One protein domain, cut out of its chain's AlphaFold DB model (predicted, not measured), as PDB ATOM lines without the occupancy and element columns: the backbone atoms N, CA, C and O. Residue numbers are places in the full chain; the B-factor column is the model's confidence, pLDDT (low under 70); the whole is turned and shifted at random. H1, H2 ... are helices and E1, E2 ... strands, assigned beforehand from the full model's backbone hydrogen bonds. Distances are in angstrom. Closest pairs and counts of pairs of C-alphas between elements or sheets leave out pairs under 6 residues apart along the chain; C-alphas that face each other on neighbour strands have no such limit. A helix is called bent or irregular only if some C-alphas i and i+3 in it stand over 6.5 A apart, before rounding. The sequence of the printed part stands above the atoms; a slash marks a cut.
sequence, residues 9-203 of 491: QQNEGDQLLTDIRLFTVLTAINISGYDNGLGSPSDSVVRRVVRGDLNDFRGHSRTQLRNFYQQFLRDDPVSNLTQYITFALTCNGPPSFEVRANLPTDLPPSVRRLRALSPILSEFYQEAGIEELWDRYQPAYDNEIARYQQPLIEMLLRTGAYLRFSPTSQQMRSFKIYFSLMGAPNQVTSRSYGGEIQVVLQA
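AT A GLANCE: This is residues 9 to 203 of the 491 residues of the protein "Tetratricopeptide repeat protein" of Acidobacteriia bacterium (UniProt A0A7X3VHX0). A twisted sheet of four strands lies between helices: H2 and H5 pack on one face, and H8a, the first arm of the long bent helix H8, runs over the edge strand E1 on the other face. H3, H4 and H7 gather round H2 toward one end of the longest axis, while H8b, H9 and H1 lie toward the other end. The printed part has 195 residues, with nine named helices and four strands in the order H1 E1 H2 H3 H4 H5 H6 H7 H8 H9 E2 E3 E4; the mixed sheet runs E1 E2 E4 E3, and the class is mixed, helices and strands. The whole is compact, with a radius of gyration of the C-alphas of 17.1 A and spans of 53 by 41 by 31 A.

IN THESE COORDINATES: In the sheet, E1 is residues 16 to 18, E2 residues 176 to 180 with 13.1 A from first to last C-alpha, E4 residues 196 to 202 with 19.3 A, and E3 residues 188 to 193 with 16.4 A. C-alpha 202, where E4 ends, is at (-102.593, -10.034, -143.185). H2 is residues 20 to 31, 16.3 A long, and H5 is residues 77 to 90, 20.5 A long. H8, residues 130 to 162, was assigned as one helix by its hydrogen bonds but is bent, with C-alphas 147 and 150 7.5 A apart. Its arm H8a, residues 130 to 147, is 25.3 A long and irregular, with C-alphas 136 and 139 7.4 A apart and a kink of 46 degrees near residue 137; its arm H8b, residues 150 to 162, is 18.4 A long. H3 is residues 45 to 53, H4 residues 60 to 71 with 17.4 A, H6 residues 109 to 113, H7 residues 117 to 127 with 15.2 A, and H9 residues 170 to 173. H1, residues 9 to 15, begins with C-alpha 9 at (-86.245, -16.008, -126.490).

HOW THE PARTS SIT: The sheet is only just strongly twisted, its C-alphas lying up to 4.0 A off the best plane. E1 and E2 are parallel, with N 17 and O 177 within hydrogen-bond range at 2.8 A. E2 and E4 are parallel, with N 178 and O 199 at 2.7 A. The hairpin E3 and E4 is antiparallel, with N 191 and O 198 at 2.8 A. E1, the helices from H2 to H9 and E2 form a strand-helix-strand unit, two parallel neighbour strands with helices between. There are three layers, helices on both faces of the sheet: H2 and H5 on one face, H8a on the other. H5 has a height over the sheet of 9.3 A, and H8a of 4.1 A, only just above the sheet's level. H2 is the hub and touches five helices. With its residues 21 to 26 it touches H5, closest at the C-alphas of Leu 22 and Ala 88, 5.2 A. H4 and H7 touch at a shallow tilt of 32 degrees, opposite ways, closest at the C-alphas of Ser 61 and Phe 124, 5.2 A. H6 touches H5, closest at the C-alphas of Phe 87 and Val 111, 5.3 A. H3 and H8a only just touch, with 3 pairs of C-alphas within 8 A, closest at Val 46 and Tyr 137, 7.1 A. H1 only grazes the sheet, with residues 14 to 15, and is close to but not clearly touching H9. H8b touches no helix. Every O i to N i+4 pair is within hydrogen-bond range in H2, H3 and H8b; the counts are 7 of 8 in H4, 9 of 10 in H5, 6 of 7 in H7, 12 of 14 in H8a, 0 of 3 in H1 and 0 of 1 in H6, where 1 of 4 and 1 of 2 O i to N i+3 pairs are within range, and H9 is too short for such a pair.

THE WHOLE: The two C-alphas farthest apart are those of Arg 58 and Arg 164, at 55.0 A. The printed part has no cut. The links H2 to H3, with 13 residues, and H5 to H6, with 18 residues, are long. The mean pLDDT of the printed part is 87.6, and residues 9 to 14, 100 to 107 and 192 to 196 are under 70.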
ATOM      1  N   GLN A   9     -85.347 -17.041-127.035       37.19
ATOM      2  CA  GLN A   9     -86.245 -16.008-126.490       37.19
ATOM      3  C   GLN A   9     -85.854 -14.566-126.819       37.19
ATOM      4  O   GLN A   9     -86.722 -13.726-127.034       37.19
ATOM      5  N   GLN A  10     -84.561 -14.261-126.916       36.12
ATOM      6  CA  GLN A  10     -84.103 -12.944-127.371       36.12
ATOM      7  C   GLN A  10     -84.161 -12.774-128.900       36.12
ATOM      8  O   GLN A  10     -84.312 -11.650-129.359       36.12
ATOM      9  N   ASN A  11     -84.094 -13.852-129.696       48.59
ATOM     10  CA  ASN A  11     -84.352 -13.796-131.147       48.59
ATOM     11  C   ASN A  11     -85.861 -13.776-131.484       48.59
ATOM     12  O   ASN A  11     -86.222 -13.423-132.606       48.59
ATOM     13  N   GLU A  12     -86.735 -14.163-130.544       48.25
ATOM     14  CA  GLU A  12     -88.185 -14.338-130.740       48.25
ATOM     15  C   GLU A  12     -88.934 -13.026-131.018       48.25
ATOM     16  O   GLU A  12     -89.791 -12.993-131.901       48.25
ATOM     17  N   GLY A  13     -88.600 -11.946-130.303       54.25
ATOM     18  CA  GLY A  13     -89.199 -10.619-130.516       54.25
ATOM     19  C   GLY A  13     -88.707  -9.920-131.787       54.25
ATOM     20  O   GLY A  13     -89.398  -9.070-132.335       54.25
ATOM     21  N   ASP A  14     -87.542 -10.322-132.299       63.91
ATOM     22  CA  ASP A  14     -86.893  -9.658-133.431       63.91
ATOM     23  C   ASP A  14     -87.354 -10.196-134.796       63.91
ATOM     24  O   ASP A  14     -87.028  -9.599-135.825       63.91
ATOM     25  N   GLN A  15     -88.053 -11.336-134.857       80.44
ATOM     26  CA  GLN A  15     -88.543 -11.926-136.115       80.44
ATOM     27  C   GLN A  15     -90.015 -11.631-136.399       80.44
ATOM     28  O   GLN A  15     -90.387 -11.569-137.571       80.44
ATOM     29  N   LEU A  16     -90.832 -11.459-135.356       89.38
ATOM     30  CA  LEU A  16     -92.248 -11.115-135.464       89.38
ATOM     31  C   LEU A  16     -92.428  -9.639-135.155       89.38
ATOM     32  O   LEU A  16     -92.291  -9.213-134.016       89.38
ATOM     33  N   LEU A  17     -92.718  -8.869-136.193       91.44
ATOM     34  CA  LEU A  17     -92.647  -7.421-136.152       91.44
ATOM     35  C   LEU A  17     -94.008  -6.803-136.453       91.44
ATOM     36  O   LEU A  17     -94.801  -7.313-137.251       91.44
ATOM     37  N   THR A  18     -94.249  -5.651-135.845       94.00
ATOM     38  CA  THR A  18     -95.273  -4.698-136.267       94.00
ATOM     39  C   THR A  18     -94.560  -3.501-136.895       94.00
ATOM     40  O   THR A  18     -93.389  -3.251-136.610       94.00
ATOM     41  N   ASP A  19     -95.211  -2.789-137.813       94.19
ATOM     42  CA  ASP A  19     -94.562  -1.692-138.536       94.19
ATOM     43  C   ASP A  19     -95.539  -0.544-138.781       94.19
ATOM     44  O   ASP A  19     -96.520  -0.682-139.520       94.19
ATOM     45  N   ILE A  20     -95.235   0.612-138.188       96.81
ATOM     46  CA  ILE A  20     -96.032   1.829-138.337       96.81
ATOM     47  C   ILE A  20     -96.080   2.309-139.794       96.81
ATOM     48  O   ILE A  20     -97.069   2.912-140.207       96.81
ATOM     49  N   ARG A  21     -95.074   1.996-140.625       97.19
ATOM     50  CA  ARG A  21     -95.099   2.290-142.067       97.19
ATOM     51  C   ARG A  21     -96.190   1.487-142.757       97.19
ATOM     52  O   ARG A  21     -96.998   2.055-143.490       97.19
ATOM     53  N   LEU A  22     -96.261   0.179-142.485       96.75
ATOM     54  CA  LEU A  22     -97.331  -0.683-143.000       96.75
ATOM     55  C   LEU A  22     -98.695  -0.210-142.499       96.75
ATOM     56  O   LEU A  22     -99.624  -0.097-143.298       96.75
ATOM     57  N   PHE A  23     -98.807   0.115-141.211       98.38
ATOM     58  CA  PHE A  23    -100.042   0.645-140.641       98.38
ATOM     59  C   PHE A  23    -100.489   1.937-141.325       98.38
ATOM     60  O   PHE A  23    -101.631   2.019-141.773       98.38
ATOM     61  N   THR A  24     -99.592   2.913-141.473       98.56
ATOM     62  CA  THR A  24     -99.889   4.221-142.074       98.56
ATOM     63  C   THR A  24    -100.334   4.062-143.524       98.56
ATOM     64  O   THR A  24    -101.414   4.516-143.898       98.56
ATOM     65  N   VAL A  25     -99.542   3.357-144.340       98.44
ATOM     66  CA  VAL A  25     -99.823   3.168-145.772       98.44
ATOM     67  C   VAL A  25    -101.134   2.412-145.983       98.44
ATOM     68  O   VAL A  25    -101.944   2.788-146.832       98.44
ATOM     69  N   LEU A  26    -101.374   1.350-145.211       98.25
ATOM     70  CA  LEU A  26    -102.592   0.565-145.364       98.25
ATOM     71  C   LEU A  26    -103.818   1.292-144.804       98.25
ATOM     72  O   LEU A  26    -104.903   1.166-145.368       98.25
ATOM     73  N   THR A  27    -103.671   2.108-143.763       98.50
ATOM     74  CA  THR A  27    -104.740   3.003-143.293       98.50
ATOM     75  C   THR A  27    -105.095   4.033-144.366       98.50
ATOM     76  O   THR A  27    -106.275   4.199-144.682       98.50
ATOM     77  N   ALA A  28    -104.090   4.635-145.006       98.19
ATOM     78  CA  ALA A  28    -104.265   5.612-146.074       98.19
ATOM     79  C   ALA A  28    -105.076   5.049-147.255       98.19
ATOM     80  O   ALA A  28    -106.053   5.662-147.685       98.19
ATOM     81  N   ILE A  29    -104.755   3.844-147.748       97.75
ATOM     82  CA  ILE A  29    -105.550   3.243-148.835       97.75
ATOM     83  C   ILE A  29    -106.959   2.845-148.375       97.75
ATOM     84  O   ILE A  29    -107.901   2.925-149.161       97.75
ATOM     85  N   ASN A  30    -107.145   2.455-147.106       97.31
ATOM     86  CA  ASN A  30    -108.467   2.118-146.573       97.31
ATOM     87  C   ASN A  30    -109.413   3.322-146.589       97.31
ATOM     88  O   ASN A  30    -110.545   3.191-147.047       97.31
ATOM     89  N   ILE A  31    -108.954   4.502-146.167       95.44
ATOM     90  CA  ILE A  31    -109.780   5.721-146.223       95.44
ATOM     91  C   ILE A  31    -109.959   6.269-147.650       95.44
ATOM     92  O   ILE A  31    -110.780   7.160-147.872       95.44
ATOM     93  N   SER A  32    -109.217   5.712-148.613       93.81
ATOM     94  CA  SER A  32    -109.211   6.093-150.032       93.81
ATOM     95  C   SER A  32    -110.076   5.198-150.927       93.81
ATOM     96  O   SER A  32    -110.154   5.439-152.131       93.81
ATOM     97  N   GLY A  33    -110.737   4.181-150.357       90.56
ATOM     98  CA  GLY A  33    -111.631   3.264-151.084       90.56
ATOM     99  C   GLY A  33    -111.081   1.848-151.295       90.56
ATOM    100  O   GLY A  33    -111.566   1.111-152.154       90.56
ATOM    101  N   TYR A  34    -110.051   1.433-150.550       94.75
ATOM    102  CA  TYR A  34    -109.605   0.039-150.549       94.75
ATOM    103  C   TYR A  34    -110.541  -0.855-149.720       94.75
ATOM    104  O   TYR A  34    -110.394  -0.977-148.500       94.75
ATOM    105  N   ASP A  35    -111.466  -1.539-150.398       93.50
ATOM    106  CA  ASP A  35    -112.551  -2.291-149.745       93.50
ATOM    107  C   ASP A  35    -112.434  -3.820-149.853       93.50
ATOM    108  O   ASP A  35    -113.276  -4.564-149.347       93.50
ATOM    109  N   ASN A  36    -111.357  -4.324-150.462       91.19
ATOM    110  CA  ASN A  36    -111.176  -5.764-150.656       91.19
ATOM    111  C   ASN A  36    -111.198  -6.515-149.314       91.19
ATOM    112  O   ASN A  36    -110.451  -6.188-148.385       91.19
ATOM    113  N   GLY A  37    -112.055  -7.536-149.233       87.31
ATOM    114  CA  GLY A  37    -112.198  -8.412-148.071       87.31
ATOM    115  C   GLY A  37    -112.838  -7.780-146.830       87.31
ATOM    116  O   GLY A  37    -112.908  -8.462-145.805       87.31
ATOM    117  N   LEU A  38    -113.315  -6.530-146.911       88.88
ATOM    118  CA  LEU A  38    -114.057  -5.895-145.822       88.88
ATOM    119  C   LEU A  38    -115.309  -6.690-145.460       88.88
ATOM    120  O   LEU A  38    -116.005  -7.211-146.331       88.88
ATOM    121  N   GLY A  39    -115.596  -6.772-144.162       83.94
ATOM    122  CA  GLY A  39    -116.795  -7.440-143.650       83.94
ATOM    123  C   GLY A  39    -116.793  -8.962-143.819       83.94
ATOM    124  O   GLY A  39    -117.732  -9.624-143.379       83.94
ATOM    125  N   SER A  40    -115.743  -9.538-144.413       88.31
ATOM    126  CA  SER A  40    -115.572 -10.987-144.436       88.31
ATOM    127  C   SER A  40    -115.341 -11.521-143.013       88.31
ATOM    128  O   SER A  40    -114.828 -10.795-142.159       88.31
ATOM    129  N   PRO A  41    -115.647 -12.801-142.729       85.88
ATOM    130  CA  PRO A  41    -115.434 -13.375-141.399       85.88
ATOM    131  C   PRO A  41    -113.982 -13.333-140.913       85.88
ATOM    132  O   PRO A  41    -113.744 -13.492-139.720       85.88
ATOM    133  N   SER A  42    -113.018 -13.192-141.827       88.44
ATOM    134  CA  SER A  42    -111.589 -13.092-141.512       88.44
ATOM    135  C   SER A  42    -111.070 -11.657-141.491       88.44
ATOM    136  O   SER A  42    -109.884 -11.462-141.244       88.44
ATOM    137  N   ASP A  43    -111.923 -10.668-141.772       90.06
ATOM    138  CA  ASP A  43    -111.556  -9.258-141.714       90.06
ATOM    139  C   ASP A  43    -111.212  -8.844-140.282       90.06
ATOM    140  O   ASP A  43    -111.855  -9.262-139.314       90.06
ATOM    141  N   SER A  44    -110.197  -7.996-140.144       93.56
ATOM    142  CA  SER A  44    -109.759  -7.555-138.826       93.56
ATOM    143  C   SER A  44    -110.773  -6.599-138.207       93.56
ATOM    144  O   SER A  44    -111.249  -5.653-138.841       93.56
ATOM    145  N   VAL A  45    -111.050  -6.784-136.915       93.25
ATOM    146  CA  VAL A  45    -111.800  -5.795-136.129       93.25
ATOM    147  C   VAL A  45    -111.073  -4.450-136.148       93.25
ATOM    148  O   VAL A  45    -111.719  -3.432-136.370       93.25
ATOM    149  N   VAL A  46    -109.739  -4.449-136.025       95.62
ATOM    150  CA  VAL A  46    -108.917  -3.227-136.044       95.62
ATOM    151  C   VAL A  46    -109.142  -2.436-137.326       95.62
ATOM    152  O   VAL A  46    -109.422  -1.245-137.256       95.62
ATOM    153  N   ARG A  47    -109.125  -3.094-138.493       96.19
ATOM    154  CA  ARG A  47    -109.367  -2.427-139.781       96.19
ATOM    155  C   ARG A  47    -110.703  -1.695-139.805       96.19
ATOM    156  O   ARG A  47    -110.770  -0.558-140.262       96.19
ATOM    157  N   ARG A  48    -111.766  -2.336-139.311       93.81
ATOM    158  CA  ARG A  48    -113.108  -1.740-139.275       93.81
ATOM    159  C   ARG A  48    -113.188  -0.567-138.304       93.81
ATOM    160  O   ARG A  48    -113.756   0.456-138.671       93.81
ATOM    161  N   VAL A  49    -112.614  -0.701-137.108       94.38
ATOM    162  CA  VAL A  49    -112.663   0.364-136.096       94.38
ATOM    163  C   VAL A  49    -111.801   1.554-136.517       94.38
ATOM    164  O   VAL A  49    -112.308   2.662-136.510       94.38
ATOM    165  N   VAL A  50    -110.574   1.344-137.009       96.38
ATOM    166  CA  VAL A  50    -109.713   2.430-137.523       96.38
ATOM    167  C   VAL A  50    -110.389   3.189-138.668       96.38
ATOM    168  O   VAL A  50    -110.348   4.416-138.716       96.38
ATOM    169  N   ARG A  51    -111.060   2.484-139.588       95.19
ATOM    170  CA  ARG A  51    -111.866   3.145-140.629       95.19
ATOM    171  C   ARG A  51    -113.012   3.956-140.032       95.19
ATOM    172  O   ARG A  51    -113.267   5.054-140.507       95.19
ATOM    173  N   GLY A  52    -113.669   3.422-139.003       94.12
ATOM    174  CA  GLY A  52    -114.693   4.119-138.227       94.12
ATOM    175  C   GLY A  52    -114.177   5.408-137.589       94.12
ATOM    176  O   GLY A  52    -114.772   6.460-137.801       94.12
ATOM    177  N   ASP A  53    -113.042   5.335-136.893       93.12
ATOM    178  CA  ASP A  53    -112.375   6.468-136.238       93.12
ATOM    179  C   ASP A  53    -112.022   7.579-137.242       93.12
ATOM    180  O   ASP A  53    -112.083   8.764-136.920       93.12
ATOM    181  N   LEU A  54    -111.703   7.207-138.486       95.12
ATOM    182  CA  LEU A  54    -111.352   8.133-139.565       95.12
ATOM    183  C   LEU A  54    -112.520   8.474-140.506       95.12
ATOM    184  O   LEU A  54    -112.321   9.153-141.520       95.12
ATOM    185  N   ASN A  55    -113.757   8.065-140.205       90.00
ATOM    186  CA  ASN A  55    -114.903   8.388-141.062       90.00
ATOM    187  C   ASN A  55    -115.114   9.900-141.182       90.00
ATOM    188  O   ASN A  55    -115.345  10.397-142.288       90.00
ATOM    189  N   ASP A  56    -114.937  10.635-140.085       86.50
ATOM    190  CA  ASP A  56    -115.124  12.089-140.014       86.50
ATOM    191  C   ASP A  56    -113.848  12.894-140.264       86.50
ATOM    192  O   ASP A  56    -113.878  14.120-140.267       86.50
ATOM    193  N   PHE A  57    -112.731  12.230-140.570       91.19
ATOM    194  CA  PHE A  57    -111.502  12.908-140.968       91.19
ATOM    195  C   PHE A  57    -111.723  13.737-142.250       91.19
ATOM    196  O   PHE A  57    -112.227  13.216-143.252       91.19
ATOM    197  N   ARG A  58    -111.376  15.031-142.231       86.25
ATOM    198  CA  ARG A  58    -111.544  15.979-143.358       86.25
ATOM    199  C   ARG A  58    -110.246  16.719-143.726       86.25
ATOM    200  O   ARG A  58    -110.318  17.788-144.322       86.25
ATOM    201  N   GLY A  59    -109.082  16.169-143.368       82.69
ATOM    202  CA  GLY A  59    -107.782  16.759-143.714       82.69
ATOM    203  C   GLY A  59    -107.550  16.852-145.226       82.69
ATOM    204  O   GLY A  59    -108.171  16.112-146.003       82.69
ATOM    205  N   HIS A  60    -106.663  17.757-145.650       85.75
ATOM    206  CA  HIS A  60    -106.351  17.973-147.066       85.75
ATOM    207  C   HIS A  60    -105.806  16.693-147.720       85.75
ATOM    208  O   HIS A  60    -106.189  16.343-148.845       85.75
ATOM    209  N   SER A  61    -105.014  15.932-146.959       88.69
ATOM    210  CA  SER A  61    -104.421  14.668-147.394       88.69
ATOM    211  C   SER A  61    -105.466  13.619-147.792       88.69
ATOM    212  O   SER A  61    -105.201  12.788-148.658       88.69
ATOM    213  N   ARG A  62    -106.699  13.665-147.258       88.44
ATOM    214  CA  ARG A  62    -107.759  12.694-147.596       88.44
ATOM    215  C   ARG A  62    -108.121  12.724-149.080       88.44
ATOM    216  O   ARG A  62    -108.259  11.671-149.705       88.44
ATOM    217  N   THR A  63    -108.301  13.916-149.645       83.19
ATOM    218  CA  THR A  63    -108.663  14.074-151.062       83.19
ATOM    219  C   THR A  63    -107.493  13.682-151.958       83.19
ATOM    220  O   THR A  63    -107.692  12.962-152.936       83.19
ATOM    221  N   GLN A  64    -106.273  14.085-151.591       85.75
ATOM    222  CA  GLN A  64    -105.058  13.703-152.308       85.75
ATOM    223  C   GLN A  64    -104.870  12.179-152.328       85.75
ATOM    224  O   GLN A  64    -104.666  11.605-153.396       85.75
ATOM    225  N   LEU A  65    -105.014  11.511-151.178       91.50
ATOM    226  CA  LEU A  65    -104.911  10.056-151.058       91.50
ATOM    227  C   LEU A  65    -105.960   9.332-151.903       91.50
ATOM    228  O   LEU A  65    -105.625   8.369-152.592       91.50
ATOM    229  N   ARG A  66    -107.213   9.809-151.906       90.62
ATOM    230  CA  ARG A  66    -108.276   9.231-152.738       90.62
ATOM    231  C   ARG A  66    -107.937   9.331-154.222       90.62
ATOM    232  O   ARG A  66    -107.998   8.322-154.920       90.62
ATOM    233  N   ASN A  67    -107.551  10.516-154.690       84.44
ATOM    234  CA  ASN A  67    -107.198  10.735-156.093       84.44
ATOM    235  C   ASN A  67    -105.990   9.877-156.492       84.44
ATOM    236  O   ASN A  67    -106.016   9.199-157.519       84.44
ATOM    237  N   PHE A  68    -104.971   9.834-155.634       89.06
ATOM    238  CA  PHE A  68    -103.779   9.023-155.839       89.06
ATOM    239  C   PHE A  68    -104.107   7.525-155.904       89.06
ATOM    240  O   PHE A  68    -103.673   6.821-156.814       89.06
ATOM    241  N   TYR A  69    -104.911   7.023-154.964       92.88
ATOM    242  CA  TYR A  69    -105.300   5.618-154.936       92.88
ATOM    243  C   TYR A  69    -106.066   5.210-156.200       92.88
ATOM    244  O   TYR A  69    -105.776   4.150-156.751       92.88
ATOM    245  N   GLN A  70    -106.991   6.050-156.681       91.31
ATOM    246  CA  GLN A  70    -107.728   5.798-157.924       91.31
ATOM    247  C   GLN A  70    -106.806   5.800-159.148       91.31
ATOM    248  O   GLN A  70    -106.880   4.893-159.971       91.31
ATOM    249  N   GLN A  71    -105.876   6.757-159.231       85.81
ATOM    250  CA  GLN A  71    -104.904   6.839-160.325       85.81
ATOM    251  C   GLN A  71    -104.032   5.578-160.445       85.81
ATOM    252  O   GLN A  71    -103.678   5.173-161.552       85.81
ATOM    253  N   PHE A  72    -103.669   4.960-159.317       89.19
ATOM    254  CA  PHE A  72    -102.780   3.795-159.277       89.19
ATOM    255  C   PHE A  72    -103.494   2.474-158.969       89.19
ATOM    256  O   PHE A  72    -102.830   1.467-158.688       89.19
ATOM    257  N   LEU A  73    -104.826   2.452-159.026       89.62
ATOM    258  CA  LEU A  73    -105.624   1.257-158.786       89.62
ATOM    259  C   LEU A  73    -105.291   0.169-159.819       89.62
ATOM    260  O   LEU A  73    -105.217   0.428-161.016       89.62
ATOM    261  N   ARG A  74    -105.096  -1.072-159.354       86.50
ATOM    262  CA  ARG A  74    -104.920  -2.247-160.228       86.50
ATOM    263  C   ARG A  74    -106.157  -3.145-160.254       86.50
ATOM    264  O   ARG A  74    -106.814  -3.356-159.225       86.50
ATOM    265  N   ASP A  75    -106.403  -3.766-161.405       83.44
ATOM    266  CA  ASP A  75    -107.518  -4.701-161.612       83.44
ATOM    267  C   ASP A  75    -107.425  -5.937-160.720       83.44
ATOM    268  O   ASP A  75    -108.407  -6.323-160.091       83.44
ATOM    269  N   ASP A  76    -106.233  -6.516-160.579       82.69
ATOM    270  CA  ASP A  76    -106.021  -7.637-159.668       82.69
ATOM    271  C   ASP A  76    -105.955  -7.153-158.197       82.69
ATOM    272  O   ASP A  76    -105.057  -6.378-157.841       82.69
ATOM    273  N   PRO A  77    -106.877  -7.588-157.308       86.44
ATOM    274  CA  PRO A  77    -106.907  -7.198-155.892       86.44
ATOM    275  C   PRO A  77    -105.610  -7.465-155.132       86.44
ATOM    276  O   PRO A  77    -105.209  -6.646-154.299       86.44
ATOM    277  N   VAL A  78    -104.968  -8.601-155.410       85.88
ATOM    278  CA  VAL A  78    -103.752  -9.029-154.711       85.88
ATOM    279  C   VAL A  78    -102.583  -8.147-155.132       85.88
ATOM    280  O   VAL A  78    -101.894  -7.590-154.276       85.88
ATOM    281  N   SER A  79    -102.410  -7.934-156.437       85.38
ATOM    282  CA  SER A  79    -101.413  -7.024-157.005       85.38
ATOM    283  C   SER A  79    -101.613  -5.583-156.543       85.38
ATOM    284  O   SER A  79    -100.627  -4.883-156.298       85.38
ATOM    285  N   ASN A  80    -102.866  -5.138-156.400       91.56
ATOM    286  CA  ASN A  80    -103.179  -3.805-155.895       91.56
ATOM    287  C   ASN A  80    -102.732  -3.626-154.438       91.56
ATOM    288  O   ASN A  80    -102.065  -2.649-154.129       91.56
ATOM    289  N   LEU A  81    -103.037  -4.569-153.539       93.44
ATOM    290  CA  LEU A  81    -102.554  -4.489-152.154       93.44
ATOM    291  C   LEU A  81    -101.021  -4.580-152.094       93.44
ATOM    292  O   LEU A  81    -100.352  -3.808-151.408       93.44
ATOM    293  N   THR A  82    -100.466  -5.511-152.866       90.12
ATOM    294  CA  THR A  82     -99.035  -5.795-152.963       90.12
ATOM    295  C   THR A  82     -98.184  -4.553-153.219       90.12
ATOM    296  O   THR A  82     -97.113  -4.430-152.626       90.12
ATOM    297  N   GLN A  83     -98.594  -3.651-154.118       92.12
ATOM    298  CA  GLN A  83     -97.769  -2.486-154.463       92.12
ATOM    299  C   GLN A  83     -97.636  -1.507-153.292       92.12
ATOM    300  O   GLN A  83     -96.551  -0.969-153.088       92.12
ATOM    301  N   TYR A  84     -98.688  -1.354-152.483       96.00
ATOM    302  CA  TYR A  84     -98.675  -0.505-151.294       96.00
ATOM    303  C   TYR A  84     -97.899  -1.150-150.143       96.00
ATOM    304  O   TYR A  84     -97.111  -0.471-149.494       96.00
ATOM    305  N   ILE A  85     -98.016  -2.472-149.954       94.19
ATOM    306  CA  ILE A  85     -97.137  -3.213-149.031       94.19
ATOM    307  C   ILE A  85     -95.669  -3.016-149.430       94.19
ATOM    308  O   ILE A  85     -94.830  -2.696-148.599       94.19
ATOM    309  N   THR A  86     -95.362  -3.164-150.719       89.31
ATOM    310  CA  THR A  86     -93.997  -2.995-151.237       89.31
ATOM    311  C   THR A  86     -93.484  -1.573-150.986       89.31
ATOM    312  O   THR A  86     -92.343  -1.405-150.567       89.31
ATOM    313  N   PHE A  87     -94.324  -0.553-151.196       93.31
ATOM    314  CA  PHE A  87     -93.992   0.834-150.873       93.31
ATOM    315  C   PHE A  87     -93.667   1.002-149.382       93.31
ATOM    316  O   PHE A  87     -92.597   1.508-149.058       93.31
ATOM    317  N   ALA A  88     -94.536   0.510-148.493       94.56
ATOM    318  CA  ALA A  88     -94.372   0.622-147.043       94.56
ATOM    319  C   ALA A  88     -93.074  -0.021-146.526       94.56
ATOM    320  O   ALA A  88     -92.411   0.527-145.654       94.56
ATOM    321  N   LEU A  89     -92.694  -1.170-147.088       88.44
ATOM    322  CA  LEU A  89     -91.453  -1.856-146.720       88.44
ATOM    323  C   LEU A  89     -90.193  -1.130-147.221       88.44
ATOM    324  O   LEU A  89     -89.116  -1.308-146.656       88.44
ATOM    325  N   THR A  90     -90.324  -0.317-148.275       86.56
ATOM    326  CA  THR A  90     -89.198   0.379-148.923       86.56
ATOM    327  C   THR A  90     -89.002   1.803-148.396       86.56
ATOM    328  O   THR A  90     -87.898   2.339-148.478       86.56
ATOM    329  N   CYS A  91     -90.051   2.449-147.886       90.50
ATOM    330  CA  CYS A  91     -89.950   3.812-147.381       90.50
ATOM    331  C   CYS A  91     -89.290   3.886-145.995       90.50
ATOM    332  O   CYS A  91     -89.265   2.920-145.229       90.50
ATOM    333  N   ASN A  92     -88.766   5.064-145.661       90.50
ATOM    334  CA  ASN A  92     -88.320   5.388-144.311       90.50
ATOM    335  C   ASN A  92     -89.502   5.457-143.331       90.50
ATOM    336  O   ASN A  92     -90.666   5.526-143.724       90.50
ATOM    337  N   GLY A  93     -89.186   5.451-142.035       91.50
ATOM    338  CA  GLY A  93     -90.173   5.675-140.981       91.50
ATOM    339  C   GLY A  93     -90.804   7.078-141.019       91.50
ATOM    340  O   GLY A  93     -90.351   7.951-141.771       91.50
ATOM    341  N   PRO A  94     -91.847   7.305-140.202       92.69
ATOM    342  CA  PRO A  94     -92.438   8.624-140.028       92.69
ATOM    343  C   PRO A  94     -91.414   9.669-139.542       92.69
ATOM    344  O   PRO A  94     -90.396   9.318-138.943       92.69
ATOM    345  N   PRO A  95     -91.686  10.964-139.784       92.50
ATOM    346  CA  PRO A  95     -92.881  11.467-140.465       92.50
ATOM    347  C   PRO A  95     -92.765  11.481-141.998       92.50
ATOM    348  O   PRO A  95     -93.769  11.693-142.661       92.50
ATOM    349  N   SER A  96     -91.579  11.271-142.584       92.00
ATOM    350  CA  SER A  96     -91.353  11.619-143.997       92.00
ATOM    351  C   SER A  96     -91.776  10.555-145.009       92.00
ATOM    352  O   SER A  96     -92.104  10.898-146.145       92.00
ATOM    353  N   PHE A  97     -91.733   9.269-144.640       95.00
ATOM    354  CA  PHE A  97     -92.021   8.141-145.544       95.00
ATOM    355  C   PHE A  97     -91.252   8.195-146.871       95.00
ATOM    356  O   PHE A  97     -91.702   7.683-147.897       95.00
ATOM    357  N   GLU A  98     -90.075   8.817-146.864       91.88
ATOM    358  CA  GLU A  98     -89.256   8.960-148.058       91.88
ATOM    359  C   GLU A  98     -88.813   7.601-148.587       91.88
ATOM    360  O   GLU A  98     -88.256   6.777-147.860       91.88
ATOM    361  N   VAL A  99     -88.969   7.401-149.891       85.50
ATOM    362  CA  VAL A  99     -88.344   6.286-150.595       85.50
ATOM    363  C   VAL A  99     -86.943   6.708-151.039       85.50
ATOM    364  O   VAL A  99     -86.799   7.520-151.957       85.50
ATOM    365  N   ARG A 100     -85.909   6.143-150.408       69.62
ATOM    366  CA  ARG A 100     -84.507   6.386-150.776       69.62
ATOM    367  C   ARG A 100     -83.983   5.295-151.698       69.62
ATOM    368  O   ARG A 100     -84.220   4.114-151.475       69.62
ATOM    369  N   ALA A 101     -83.241   5.707-152.717       67.06
ATOM    370  CA  ALA A 101     -82.466   4.822-153.572       67.06
ATOM    371  C   ALA A 101     -81.249   5.565-154.113       67.06
ATOM    372  O   ALA A 101     -81.340   6.761-154.396       67.06
ATOM    373  N   ASN A 102     -80.132   4.852-154.260       54.88
ATOM    374  CA  ASN A 102     -78.905   5.422-154.814       54.88
ATOM    375  C   ASN A 102     -79.062   5.660-156.320       54.88
ATOM    376  O   ASN A 102     -78.667   6.708-156.825       54.88
ATOM    377  N   LEU A 103     -79.701   4.723-157.025       46.28
ATOM    378  CA  LEU A 103     -80.117   4.863-158.416       46.28
ATOM    379  C   LEU A 103     -81.625   4.604-158.557       46.28
ATOM    380  O   LEU A 103     -82.172   3.730-157.883       46.28
ATOM    381  N   PRO A 104     -82.331   5.275-159.489       49.69
ATOM    382  CA  PRO A 104     -83.743   4.989-159.755       49.69
ATOM    383  C   PRO A 104     -84.026   3.526-160.133       49.69
ATOM    384  O   PRO A 104     -85.146   3.057-159.948       49.69
ATOM    385  N   THR A 105     -83.046   2.792-160.666       55.00
ATOM    386  CA  THR A 105     -83.139   1.355-160.978       55.00
ATOM    387  C   THR A 105     -83.178   0.454-159.751       55.00
ATOM    388  O   THR A 105     -83.668  -0.665-159.866       55.00
ATOM    389  N   ASP A 106     -82.726   0.939-158.595       59.50
ATOM    390  CA  ASP A 106     -82.666   0.151-157.359       59.50
ATOM    391  C   ASP A 106     -84.055  -0.016-156.728       59.50
ATOM    392  O   ASP A 106     -84.268  -0.883-155.882       59.50
ATOM    393  N   LEU A 107     -85.022   0.804-157.154       67.69
ATOM    394  CA  LEU A 107     -86.398   0.721-156.690       67.69
ATOM    395  C   LEU A 107     -87.227  -0.264-157.518       67.69
ATOM    396  O   LEU A 107     -87.170  -0.251-158.755       67.69
ATOM    397  N   PRO A 108     -88.125  -1.020-156.863       70.62
ATOM    398  CA  PRO A 108     -89.090  -1.854-157.564       70.62
ATOM    399  C   PRO A 108     -89.943  -1.023-158.532       70.62
ATOM    400  O   PRO A 108     -90.359   0.084-158.174       70.62
ATOM    401  N   PRO A 109     -90.306  -1.547-159.721       71.62
ATOM    402  CA  PRO A 109     -91.126  -0.812-160.685       71.62
ATOM    403  C   PRO A 109     -92.440  -0.271-160.105       71.62
ATOM    404  O   PRO A 109     -92.858   0.827-160.465       71.62
ATOM    405  N   SER A 110     -93.072  -1.012-159.187       74.00
ATOM    406  CA  SER A 110     -94.261  -0.559-158.454       74.00
ATOM    407  C   SER A 110     -93.972   0.665-157.588       74.00
ATOM    408  O   SER A 110     -94.714   1.634-157.659       74.00
ATOM    409  N   VAL A 111     -92.879   0.659-156.824       83.50
ATOM    410  CA  VAL A 111     -92.506   1.759-155.921       83.50
ATOM    411  C   VAL A 111     -92.115   3.012-156.699       83.50
ATOM    412  O   VAL A 111     -92.499   4.108-156.305       83.50
ATOM    413  N   ARG A 112     -91.428   2.871-157.844       80.31
ATOM    414  CA  ARG A 112     -91.057   4.017-158.702       80.31
ATOM    415  C   ARG A 112     -92.259   4.864-159.096       80.31
ATOM    416  O   ARG A 112     -92.177   6.087-159.053       80.31
ATOM    417  N   ARG A 113     -93.371   4.208-159.435       83.19
ATOM    418  CA  ARG A 113     -94.624   4.878-159.804       83.19
ATOM    419  C   ARG A 113     -95.332   5.507-158.608       83.19
ATOM    420  O   ARG A 113     -96.048   6.479-158.783       83.19
ATOM    421  N   LEU A 114     -95.097   4.983-157.406       90.44
ATOM    422  CA  LEU A 114     -95.755   5.434-156.185       90.44
ATOM    423  C   LEU A 114     -94.951   6.479-155.390       90.44
ATOM    424  O   LEU A 114     -95.377   6.857-154.308       90.44
ATOM    425  N   ARG A 115     -93.805   6.974-155.881       86.88
ATOM    426  CA  ARG A 115     -92.923   7.889-155.117       86.88
ATOM    427  C   ARG A 115     -93.630   9.141-154.586       86.88
ATOM    428  O   ARG A 115     -93.335   9.568-153.470       86.88
ATOM    429  N   ALA A 116     -94.568   9.687-155.362       88.31
ATOM    430  CA  ALA A 116     -95.360  10.862-154.993       88.31
ATOM    431  C   ALA A 116     -96.343  10.609-153.831       88.31
ATOM    432  O   ALA A 116     -96.918  11.557-153.310       88.31
ATOM    433  N   LEU A 117     -96.486   9.361-153.372       94.56
ATOM    434  CA  LEU A 117     -97.243   9.031-152.167       94.56
ATOM    435  C   LEU A 117     -96.562   9.545-150.887       94.56
ATOM    436  O   LEU A 117     -97.252   9.857-149.927       94.56
ATOM    437  N   SER A 118     -95.227   9.648-150.863       95.38
ATOM    438  CA  SER A 118     -94.455  10.017-149.659       95.38
ATOM    439  C   SER A 118     -94.894  11.352-149.024       95.38
ATOM    440  O   SER A 118     -95.254  11.338-147.849       95.38
ATOM    441  N   PRO A 119     -94.936  12.492-149.755       92.94
ATOM    442  CA  PRO A 119     -95.388  13.761-149.173       92.94
ATOM    443  C   PRO A 119     -96.851  13.711-148.707       92.94
ATOM    444  O   PRO A 119     -97.154  14.195-147.621       92.94
ATOM    445  N   ILE A 120     -97.731  13.034-149.455       95.44
ATOM    446  CA  ILE A 120     -99.144  12.869-149.082       95.44
ATOM    447  C   ILE A 120     -99.268  12.082-147.764       95.44
ATOM    448  O   ILE A 120    -100.074  12.425-146.902       95.44
ATOM    449  N   LEU A 121     -98.459  11.031-147.579       98.06
ATOM    450  CA  LEU A 121     -98.424  10.264-146.331       98.06
ATOM    451  C   LEU A 121     -97.858  11.070-145.165       98.06
ATOM    452  O   LEU A 121     -98.334  10.895-144.049       98.06
ATOM    453  N   SER A 122     -96.871  11.934-145.408       96.69
ATOM    454  CA  SER A 122     -96.335  12.822-144.375       96.69
ATOM    455  C   SER A 122     -97.406  13.787-143.864       96.69
ATOM    456  O   SER A 122     -97.531  13.961-142.653       96.69
ATOM    457  N   GLU A 123     -98.195  14.386-144.760       94.00
ATOM    458  CA  GLU A 123     -99.339  15.230-144.387       94.00
ATOM    459  C   GLU A 123    -100.402  14.409-143.648       94.00
ATOM    460  O   GLU A 123    -100.806  14.763-142.543       94.00
ATOM    461  N   PHE A 124    -100.787  13.258-144.206       97.75
ATOM    462  CA  PHE A 124    -101.778  12.364-143.610       97.75
ATOM    463  C   PHE A 124    -101.401  11.896-142.203       97.75
ATOM    464  O   PHE A 124    -102.252  11.877-141.315       97.75
ATOM    465  N   TYR A 125    -100.135  11.537-141.986       98.00
ATOM    466  CA  TYR A 125     -99.635  11.071-140.694       98.00
ATOM    467  C   TYR A 125     -99.877  12.097-139.585       98.00
ATOM    468  O   TYR A 125    -100.329  11.730-138.501       98.00
ATOM    469  N   GLN A 126     -99.629  13.373-139.889       96.56
ATOM    470  CA  GLN A 126     -99.827  14.487-138.965       96.56
ATOM    471  C   GLN A 126    -101.311  14.841-138.816       96.56
ATOM    472  O   GLN A 126    -101.821  14.924-137.703       96.56
ATOM    473  N   GLU A 127    -102.027  15.022-139.930       96.44
ATOM    474  CA  GLU A 127    -103.429  15.460-139.921       96.44
ATOM    475  C   GLU A 127    -104.371  14.449-139.250       96.44
ATOM    476  O   GLU A 127    -105.350  14.845-138.616       96.44
ATOM    477  N   ALA A 128    -104.107  13.150-139.414       96.44
ATOM    478  CA  ALA A 128    -104.972  12.083-138.918       96.44
ATOM    479  C   ALA A 128    -104.552  11.517-137.549       96.44
ATOM    480  O   ALA A 128    -105.221  10.605-137.066       96.44
ATOM    481  N   GLY A 129    -103.475  12.025-136.929       96.38
ATOM    482  CA  GLY A 129    -102.979  11.520-135.640       96.38
ATOM    483  C   GLY A 129    -102.613  10.035-135.703       96.38
ATOM    484  O   GLY A 129    -103.114   9.213-134.929       96.38
ATOM    485  N   ILE A 130    -101.828   9.654-136.720       97.62
ATOM    486  CA  ILE A 130    -101.543   8.238-136.990       97.62
ATOM    487  C   ILE A 130    -100.685   7.611-135.892       97.62
ATOM    488  O   ILE A 130    -100.854   6.423-135.620       97.62
ATOM    489  N   GLU A 131     -99.818   8.384-135.241       97.12
ATOM    490  CA  GLU A 131     -99.006   7.914-134.114       97.12
ATOM    491  C   GLU A 131     -99.892   7.476-132.942       97.12
ATOM    492  O   GLU A 131     -99.794   6.347-132.465       97.12
ATOM    493  N   GLU A 132    -100.862   8.307-132.559       97.25
ATOM    494  CA  GLU A 132    -101.783   8.003-131.467       97.25
ATOM    495  C   GLU A 132    -102.737   6.853-131.814       97.25
ATOM    496  O   GLU A 132    -103.106   6.053-130.947       97.25
ATOM    497  N   LEU A 133    -103.158   6.757-133.080       96.62
ATOM    498  CA  LEU A 133    -103.937   5.616-133.560       96.62
ATOM    499  C   LEU A 133    -103.112   4.328-133.513       96.62
ATOM    500  O   LEU A 133    -103.632   3.294-133.092       96.62
ATOM    501  N   TRP A 134    -101.846   4.379-133.919       97.06
ATOM    502  CA  TRP A 134    -100.951   3.231-133.867       97.06
ATOM    503  C   TRP A 134    -100.787   2.716-132.436       97.06
ATOM    504  O   TRP A 134    -101.085   1.547-132.175       97.06
ATOM    505  N   ASP A 135    -100.448   3.601-131.501       97.06
ATOM    506  CA  ASP A 135    -100.274   3.261-130.086       97.06
ATOM    507  C   ASP A 135    -101.546   2.657-129.478       97.06
ATOM    508  O   ASP A 135    -101.497   1.663-128.746       97.06
ATOM    509  N   ARG A 136    -102.716   3.208-129.827       96.75
ATOM    510  CA  ARG A 136    -104.017   2.702-129.363       96.75
ATOM    511  C   ARG A 136    -104.272   1.258-129.795       96.75
ATOM    512  O   ARG A 136    -104.879   0.500-129.036       96.75
ATOM    513  N   TYR A 137    -103.866   0.887-131.008       95.56
ATOM    514  CA  TYR A 137    -104.157  -0.429-131.583       95.56
ATOM    515  C   TYR A 137    -103.006  -1.429-131.471       95.56
ATOM    516  O   TYR A 137    -103.233  -2.611-131.741       95.56
ATOM    517  N   GLN A 138    -101.826  -1.018-131.003       94.31
ATOM    518  CA  GLN A 138    -100.681  -1.902-130.775       94.31
ATOM    519  C   GLN A 138    -101.035  -3.168-129.959       94.31
ATOM    520  O   GLN A 138    -100.697  -4.261-130.419       94.31
ATOM    521  N   PRO A 139    -101.839  -3.112-128.870       95.69
ATOM    522  CA  PRO A 139    -102.227  -4.324-128.137       95.69
ATOM    523  C   PRO A 139    -102.980  -5.363-128.988       95.69
ATOM    524  O   PRO A 139    -102.919  -6.563-128.721       95.69
ATOM    525  N   ALA A 140    -103.714  -4.936-130.021       94.81
ATOM    526  CA  ALA A 140    -104.394  -5.861-130.925       94.81
ATOM    527  C   ALA A 140    -103.411  -6.580-131.863       94.81
ATOM    528  O   ALA A 140    -103.623  -7.749-132.181       94.81
ATOM    529  N   TYR A 141    -102.329  -5.909-132.267       94.44
ATOM    530  CA  TYR A 141    -101.240  -6.539-133.012       94.44
ATOM    531  C   TYR A 141    -100.454  -7.518-132.142       94.44
ATOM    532  O   TYR A 141    -100.187  -8.634-132.585       94.44
ATOM    533  N   ASP A 142    -100.156  -7.145-130.897       93.62
ATOM    534  CA  ASP A 142     -99.434  -8.010-129.959       93.62
ATOM    535  C   ASP A 142    -100.209  -9.315-129.695       93.62
ATOM    536  O   ASP A 142     -99.631 -10.402-129.681       93.62
ATOM    537  N   ASN A 143    -101.541  -9.233-129.578       92.81
ATOM    538  CA  ASN A 143    -102.410 -10.408-129.462       92.81
ATOM    539  C   ASN A 143    -102.360 -11.314-130.706       92.81
ATOM    540  O   ASN A 143    -102.375 -12.542-130.581       92.81
ATOM    541  N   GLU A 144    -102.298 -10.728-131.903       91.56
ATOM    542  CA  GLU A 144    -102.170 -11.494-133.145       91.56
ATOM    543  C   GLU A 144    -100.799 -12.183-133.224       91.56
ATOM    544  O   GLU A 144    -100.733 -13.373-133.539       91.56
ATOM    545  N   ILE A 145     -99.717 -11.486-132.861       92.44
ATOM    546  CA  ILE A 145     -98.362 -12.053-132.774       92.44
ATOM    547  C   ILE A 145     -98.327 -13.226-131.792       92.44
ATOM    548  O   ILE A 145     -97.844 -14.306-132.143       92.44
ATOM    549  N   ALA A 146     -98.896 -13.055-130.596       92.94
ATOM    550  CA  ALA A 146     -98.927 -14.092-129.566       92.94
ATOM    551  C   ALA A 146     -99.591 -15.388-130.065       92.94
ATOM    552  O   ALA A 146     -99.149 -16.489-129.732       92.94
ATOM    553  N   ARG A 147    -100.611 -15.276-130.929       92.88
ATOM    554  CA  ARG A 147    -101.284 -16.428-131.550       92.88
ATOM    555  C   ARG A 147    -100.369 -17.220-132.492       92.88
ATOM    556  O   ARG A 147    -100.529 -18.434-132.612       92.88
ATOM    557  N   TYR A 148     -99.436 -16.552-133.170       93.69
ATOM    558  CA  TYR A 148     -98.502 -17.174-134.114       93.69
ATOM    559  C   TYR A 148     -97.201 -17.649-133.475       93.69
ATOM    560  O   TYR A 148     -96.581 -18.559-134.020       93.69
ATOM    561  N   GLN A 149     -96.793 -17.055-132.352       89.94
ATOM    562  CA  GLN A 149     -95.452 -17.204-131.791       89.94
ATOM    563  C   GLN A 149     -95.010 -18.670-131.664       89.94
ATOM    564  O   GLN A 149     -94.070 -19.084-132.339       89.94
ATOM    565  N   GLN A 150     -95.707 -19.479-130.859       92.56
ATOM    566  CA  GLN A 150     -95.280 -20.862-130.599       92.56
ATOM    567  C   GLN A 150     -95.331 -21.765-131.848       92.56
ATOM    568  O   GLN A 150     -94.303 -22.359-132.182       92.56
ATOM    569  N   PRO A 151     -96.449 -21.842-132.603       94.19
ATOM    570  CA  PRO A 151     -96.515 -22.710-133.782       94.19
ATOM    571  C   PRO A 151     -95.520 -22.320-134.878       94.19
ATOM    572  O   PRO A 151     -95.027 -23.173-135.618       94.19
ATOM    573  N   LEU A 152     -95.218 -21.027-134.995       92.31
ATOM    574  CA  LEU A 152     -94.251 -20.546-135.963       92.31
ATOM    575  C   LEU A 152     -92.822 -20.932-135.577       92.31
ATOM    576  O   LEU A 152     -92.087 -21.405-136.441       92.31
ATOM    577  N   ILE A 153     -92.428 -20.752-134.314       90.06
ATOM    578  CA  ILE A 153     -91.090 -21.128-133.831       90.06
ATOM    579  C   ILE A 153     -90.842 -22.613-134.087       90.06
ATOM    580  O   ILE A 153     -89.814 -22.979-134.657       90.06
ATOM    581  N   GLU A 154     -91.804 -23.463-133.724       93.25
ATOM    582  CA  GLU A 154     -91.718 -24.901-133.965       93.25
ATOM    583  C   GLU A 154     -91.532 -25.201-135.458       93.25
ATOM    584  O   GLU A 154     -90.638 -25.960-135.839       93.25
ATOM    585  N   MET A 155     -92.324 -24.554-136.316       95.12
ATOM    586  CA  MET A 155     -92.236 -24.712-137.764       95.12
ATOM    587  C   MET A 155     -90.866 -24.278-138.313       95.12
ATOM    588  O   MET A 155     -90.254 -25.034-139.076       95.12
ATOM    589  N   LEU A 156     -90.364 -23.102-137.923       93.31
ATOM    590  CA  LEU A 156     -89.079 -22.567-138.386       93.31
ATOM    591  C   LEU A 156     -87.914 -23.445-137.925       93.31
ATOM    592  O   LEU A 156     -87.061 -23.804-138.738       93.31
ATOM    593  N   LEU A 157     -87.895 -23.845-136.649       94.06
ATOM    594  CA  LEU A 157     -86.855 -24.716-136.098       94.06
ATOM    595  C   LEU A 157     -86.870 -26.092-136.758       94.06
ATOM    596  O   LEU A 157     -85.815 -26.585-137.148       94.06
ATOM    597  N   ARG A 158     -88.049 -26.697-136.943       96.19
ATOM    598  CA  ARG A 158     -88.183 -28.000-137.605       96.19
ATOM    599  C   ARG A 158     -87.697 -27.950-139.054       96.19
ATOM    600  O   ARG A 158     -86.965 -28.839-139.486       96.19
ATOM    601  N   THR A 159     -88.062 -26.897-139.781       96.81
ATOM    602  CA  THR A 159     -87.663 -26.702-141.181       96.81
ATOM    603  C   THR A 159     -86.160 -26.441-141.303       96.81
ATOM    604  O   THR A 159     -85.475 -27.092-142.093       96.81
ATOM    605  N   GLY A 160     -85.621 -25.543-140.473       96.00
ATOM    606  CA  GLY A 160     -84.191 -25.243-140.424       96.00
ATOM    607  C   GLY A 160     -83.355 -26.458-140.024       96.00
ATOM    608  O   GLY A 160     -82.335 -26.726-140.654       96.00
ATOM    609  N   ALA A 161     -83.811 -27.242-139.043       96.12
ATOM    610  CA  ALA A 161     -83.141 -28.461-138.596       96.12
ATOM    611  C   ALA A 161     -83.116 -29.548-139.677       96.12
ATOM    612  O   ALA A 161     -82.077 -30.176-139.871       96.12
ATOM    613  N   TYR A 162     -84.211 -29.734-140.423       98.00
ATOM    614  CA  TYR A 162     -84.246 -30.665-141.556       98.00
ATOM    615  C   TYR A 162     -83.195 -30.306-142.614       98.00
ATOM    616  O   TYR A 162     -82.450 -31.164-143.082       98.00
ATOM    617  N   LEU A 163     -83.057 -29.016-142.923       97.81
ATOM    618  CA  LEU A 163     -82.029 -28.494-143.829       97.81
ATOM    619  C   LEU A 163     -80.643 -28.321-143.167       97.81
ATOM    620  O   LEU A 163     -79.682 -27.919-143.829       97.81
ATOM    621  N   ARG A 164     -80.533 -28.659-141.875       97.31
ATOM    622  CA  ARG A 164     -79.328 -28.596-141.032       97.31
ATOM    623  C   ARG A 164     -78.704 -27.196-140.963       97.31
ATOM    624  O   ARG A 164     -77.483 -27.043-140.920       97.31
ATOM    625  N   PHE A 165     -79.544 -26.164-140.911       94.25
ATOM    626  CA  PHE A 165     -79.131 -24.810-140.543       94.25
ATOM    627  C   PHE A 165     -79.037 -24.668-139.023       94.25
ATOM    628  O   PHE A 165     -79.933 -25.083-138.288       94.25
ATOM    629  N   SER A 166     -77.968 -24.028-138.540       90.25
ATOM    630  CA  SER A 166     -77.883 -23.646-137.126       90.25
ATOM    631  C   SER A 166     -78.960 -22.601-136.800       90.25
ATOM    632  O   SER A 166     -79.049 -21.615-137.541       90.25
ATOM    633  N   PRO A 167     -79.695 -22.719-135.674       86.19
ATOM    634  CA  PRO A 167     -80.638 -21.694-135.211       86.19
ATOM    635  C   PRO A 167     -80.012 -20.301-135.055       86.19
ATOM    636  O   PRO A 167     -80.698 -19.290-135.152       86.19
ATOM    637  N   THR A 168     -78.693 -20.227-134.843       85.88
ATOM    638  CA  THR A 168     -77.958 -18.959-134.709       85.88
ATOM    639  C   THR A 168     -77.388 -18.432-136.026       85.88
ATOM    640  O   THR A 168     -76.681 -17.425-136.008       85.88
ATOM    641  N   SER A 169     -77.630 -19.108-137.153       87.56
ATOM    642  CA  SER A 169     -77.135 -18.672-138.462       87.56
ATOM    643  C   SER A 169     -77.829 -17.393-138.936       87.56
ATOM    644  O   SER A 169     -78.981 -17.123-138.587       87.56
ATOM    645  N   GLN A 170     -77.130 -16.610-139.763       84.88
ATOM    646  CA  GLN A 170     -77.673 -15.369-140.315       84.88
ATOM    647  C   GLN A 170     -78.944 -15.625-141.127       84.88
ATOM    648  O   GLN A 170     -79.891 -14.857-141.028       84.88
ATOM    649  N   GLN A 171     -78.989 -16.733-141.866       84.56
ATOM    650  CA  GLN A 171     -80.135 -17.140-142.672       84.56
ATOM    651  C   GLN A 171     -81.380 -17.364-141.811       84.56
ATOM    652  O   GLN A 171     -82.459 -16.922-142.188       84.56
ATOM    653  N   MET A 172     -81.240 -17.994-140.640       85.94
ATOM    654  CA  MET A 172     -82.365 -18.131-139.711       85.94
ATOM    655  C   MET A 172     -82.801 -16.753-139.198       85.94
ATOM    656  O   MET A 172     -83.981 -16.429-139.248       85.94
ATOM    657  N   ARG A 173     -81.857 -15.909-138.758       83.62
ATOM    658  CA  ARG A 173     -82.142 -14.611-138.111       83.62
ATOM    659  C   ARG A 173     -82.703 -13.536-139.045       83.62
ATOM    660  O   ARG A 173     -83.453 -12.672-138.588       83.62
ATOM    661  N   SER A 174     -82.340 -13.576-140.326       80.44
ATOM    662  CA  SER A 174     -82.734 -12.578-141.326       80.44
ATOM    663  C   SER A 174     -84.136 -12.801-141.897       80.44
ATOM    664  O   SER A 174     -84.591 -11.993-142.699       80.44
ATOM    665  N   PHE A 175     -84.817 -13.890-141.532       86.75
ATOM    666  CA  PHE A 175     -86.205 -14.105-141.925       86.75
ATOM    667  C   PHE A 175     -87.126 -13.288-141.015       86.75
ATOM    668  O   PHE A 175     -87.255 -13.586-139.826       86.75
ATOM    669  N   LYS A 176     -87.722 -12.228-141.569       87.06
ATOM    670  CA  LYS A 176     -88.574 -11.291-140.829       87.06
ATOM    671  C   LYS A 176     -90.018 -11.392-141.294       87.06
ATOM    672  O   LYS A 176     -90.301 -11.445-142.494       87.06
ATOM    673  N   ILE A 177     -90.931 -11.382-140.332       91.50
ATOM    674  CA  ILE A 177     -92.362 -11.504-140.551       91.50
ATOM    675  C   ILE A 177     -93.060 -10.299-139.928       91.50
ATOM    676  O   ILE A 177     -93.010 -10.092-138.722       91.50
ATOM    677  N   TYR A 178     -93.748  -9.532-140.760       93.62
ATOM    678  CA  TYR A 178     -94.503  -8.354-140.376       93.62
ATOM    679  C   TYR A 178     -95.993  -8.671-140.319       93.62
ATOM    680  O   TYR A 178     -96.571  -9.161-141.293       93.62
ATOM    681  N   PHE A 179     -96.633  -8.349-139.203       94.88
ATOM    682  CA  PHE A 179     -98.079  -8.461-139.055       94.88
ATOM    683  C   PHE A 179     -98.759  -7.156-139.447       94.88
ATOM    684  O   PHE A 179     -98.383  -6.071-139.008       94.88
ATOM    685  N   SER A 180     -99.794  -7.274-140.273       94.50
ATOM    686  CA  SER A 180    -100.654  -6.175-140.685       94.50
ATOM    687  C   SER A 180    -102.113  -6.552-140.461       94.50
ATOM    688  O   SER A 180    -102.618  -7.530-141.010       94.50
ATOM    689  N   LEU A 181    -102.827  -5.726-139.701       96.12
ATOM    690  CA  LEU A 181    -104.260  -5.895-139.477       96.12
ATOM    691  C   LEU A 181    -105.110  -5.015-140.402       96.12
ATOM    692  O   LEU A 181    -106.325  -5.016-140.259       96.12
ATOM    693  N   MET A 182    -104.496  -4.282-141.339       97.25
ATOM    694  CA  MET A 182    -105.170  -3.265-142.159       97.25
ATOM    695  C   MET A 182    -105.424  -3.684-143.617       97.25
ATOM    696  O   MET A 182    -106.172  -3.006-144.320       97.25
ATOM    697  N   GLY A 183    -104.827  -4.770-144.113       94.62
ATOM    698  CA  GLY A 183    -105.033  -5.246-145.486       94.62
ATOM    699  C   GLY A 183    -106.201  -6.225-145.631       94.62
ATOM    700  O   GLY A 183    -106.877  -6.574-144.664       94.62
ATOM    701  N   ALA A 184    -106.441  -6.691-146.862       93.56
ATOM    702  CA  ALA A 184    -107.392  -7.775-147.096       93.56
ATOM    703  C   ALA A 184    -106.937  -9.054-146.375       93.56
ATOM    704  O   ALA A 184    -105.759  -9.417-146.462       93.56
ATOM    705  N   PRO A 185    -107.858  -9.761-145.705       92.50
ATOM    706  CA  PRO A 185    -107.502 -10.903-144.892       92.50
ATOM    707  C   PRO A 185    -107.053 -12.093-145.734       92.50
ATOM    708  O   PRO A 185    -107.302 -12.176-146.939       92.50
ATOM    709  N   ASN A 186    -106.423 -13.055-145.067       90.06
ATOM    710  CA  ASN A 186    -105.944 -14.304-145.646       90.06
ATOM    711  C   ASN A 186    -104.872 -14.120-146.740       90.06
ATOM    712  O   ASN A 186    -104.672 -15.031-147.546       90.06
ATOM    713  N   GLN A 187    -104.159 -12.992-146.762       89.38
ATOM    714  CA  GLN A 187    -103.043 -12.778-147.682       89.38
ATOM    715  C   GLN A 187    -101.697 -12.902-146.966       89.38
ATOM    716  O   GLN A 187    -101.501 -12.353-145.883       89.38
ATOM    717  N   VAL A 188    -100.763 -13.599-147.615       89.06
ATOM    718  CA  VAL A 188     -99.352 -13.684-147.226       89.06
ATOM    719  C   VAL A 188     -98.539 -13.162-148.400       89.06
ATOM    720  O   VAL A 188     -98.678 -13.654-149.517       89.06
ATOM    721  N   THR A 189     -97.732 -12.129-148.173       86.81
ATOM    722  CA  THR A 189     -96.933 -11.491-149.228       86.81
ATOM    723  C   THR A 189     -95.457 -11.576-148.872       86.81
ATOM    724  O   THR A 189     -95.049 -10.999-147.875       86.81
ATOM    725  N   SER A 190     -94.641 -12.245-149.685       81.31
ATOM    726  CA  SER A 190     -93.185 -12.310-149.499       81.31
ATOM    727  C   SER A 190     -92.461 -11.371-150.463       81.31
ATOM    728  O   SER A 190     -92.698 -11.413-151.673       81.31
ATOM    729  N   ARG A 191     -91.562 -10.525-149.967       71.81
ATOM    730  CA  ARG A 191     -90.725  -9.632-150.781       71.81
ATOM    731  C   ARG A 191     -89.259  -9.842-150.442       71.81
ATOM    732  O   ARG A 191     -88.937 -10.054-149.284       71.81
ATOM    733  N   SER A 192     -88.399  -9.787-151.454       63.34
ATOM    734  CA  SER A 192     -86.946  -9.845-151.290       63.34
ATOM    735  C   SER A 192     -86.359  -8.514-151.747       63.34
ATOM    736  O   SER A 192     -86.477  -8.178-152.927       63.34
ATOM    737  N   TYR A 193     -85.779  -7.749-150.820       56.75
ATOM    738  CA  TYR A 193     -85.097  -6.480-151.096       56.75
ATOM    739  C   TYR A 193     -83.845  -6.363-150.232       56.75
ATOM    740  O   TYR A 193     -83.860  -6.727-149.061       56.75
ATOM    741  N   GLY A 194     -82.736  -5.893-150.814       48.44
ATOM    742  CA  GLY A 194     -81.475  -5.726-150.077       48.44
ATOM    743  C   GLY A 194     -80.870  -7.027-149.526       48.44
ATOM    744  O   GLY A 194     -80.024  -6.968-148.643       48.44
ATOM    745  N   GLY A 195     -81.295  -8.192-150.030       48.78
ATOM    746  CA  GLY A 195     -80.868  -9.503-149.524       48.78
ATOM    747  C   GLY A 195     -81.663 -10.013-148.317       48.78
ATOM    748  O   GLY A 195     -81.359 -11.094-147.816       48.78
ATOM    749  N   GLU A 196     -82.690  -9.283-147.874       56.41
ATOM    750  CA  GLU A 196     -83.590  -9.700-146.800       56.41
ATOM    751  C   GLU A 196     -84.963 -10.082-147.360       56.41
ATOM    752  O   GLU A 196     -85.557  -9.348-148.160       56.41
ATOM    753  N   ILE A 197     -85.480 -11.236-146.928       70.50
ATOM    754  CA  ILE A 197     -86.848 -11.649-147.225       70.50
ATOM    755  C   ILE A 197     -87.760 -11.192-146.098       70.50
ATOM    756  O   ILE A 197     -87.607 -11.570-144.936       70.50
ATOM    757  N   GLN A 198     -88.733 -10.382-146.487       80.19
ATOM    758  CA  GLN A 198     -89.740  -9.805-145.621       80.19
ATOM    759  C   GLN A 198     -91.087 -10.421-145.985       80.19
ATOM    760  O   GLN A 198     -91.545 -10.329-147.130       80.19
ATOM    761  N   VAL A 199     -91.720 -11.078-145.018       90.06
ATOM    762  CA  VAL A 199     -93.041 -11.690-145.178       90.06
ATOM    763  C   VAL A 199     -94.066 -10.827-144.470       90.06
ATOM    764  O   VAL A 199     -93.931 -10.570-143.285       90.06
ATOM    765  N   VAL A 200     -95.106 -10.390-145.170       93.06
ATOM    766  CA  VAL A 200     -96.207  -9.622-144.586       93.06
ATOM    767  C   VAL A 200     -97.438 -10.507-144.481       93.06
ATOM    768  O   VAL A 200     -97.963 -10.982-145.494       93.06
ATOM    769  N   LEU A 201     -97.894 -10.711-143.250       94.06
ATOM    770  CA  LEU A 201     -99.088 -11.465-142.894       94.06
ATOM    771  C   LEU A 201    -100.252 -10.507-142.678       94.06
ATOM    772  O   LEU A 201    -100.194  -9.632-141.816       94.06
ATOM    773  N   GLN A 202    -101.318 -10.690-143.453       94.25
ATOM    774  CA  GLN A 202    -102.593 -10.034-143.185       94.25
ATOM    775  C   GLN A 202    -103.426 -10.851-142.196       94.25
ATOM    776  O   GLN A 202    -103.226 -12.061-142.054       94.25
ATOM    777  N   ALA A 203    -104.400 -10.197-141.560       92.44
ATOM    778  CA  ALA A 203    -105.335 -10.839-140.641       92.44
ATOM    779  C   ALA A 203    -105.921 -12.141-141.221       92.44
ATOM    780  O   ALA A 203    -106.277 -12.222-142.398       92.44
TER     781      ALA A 203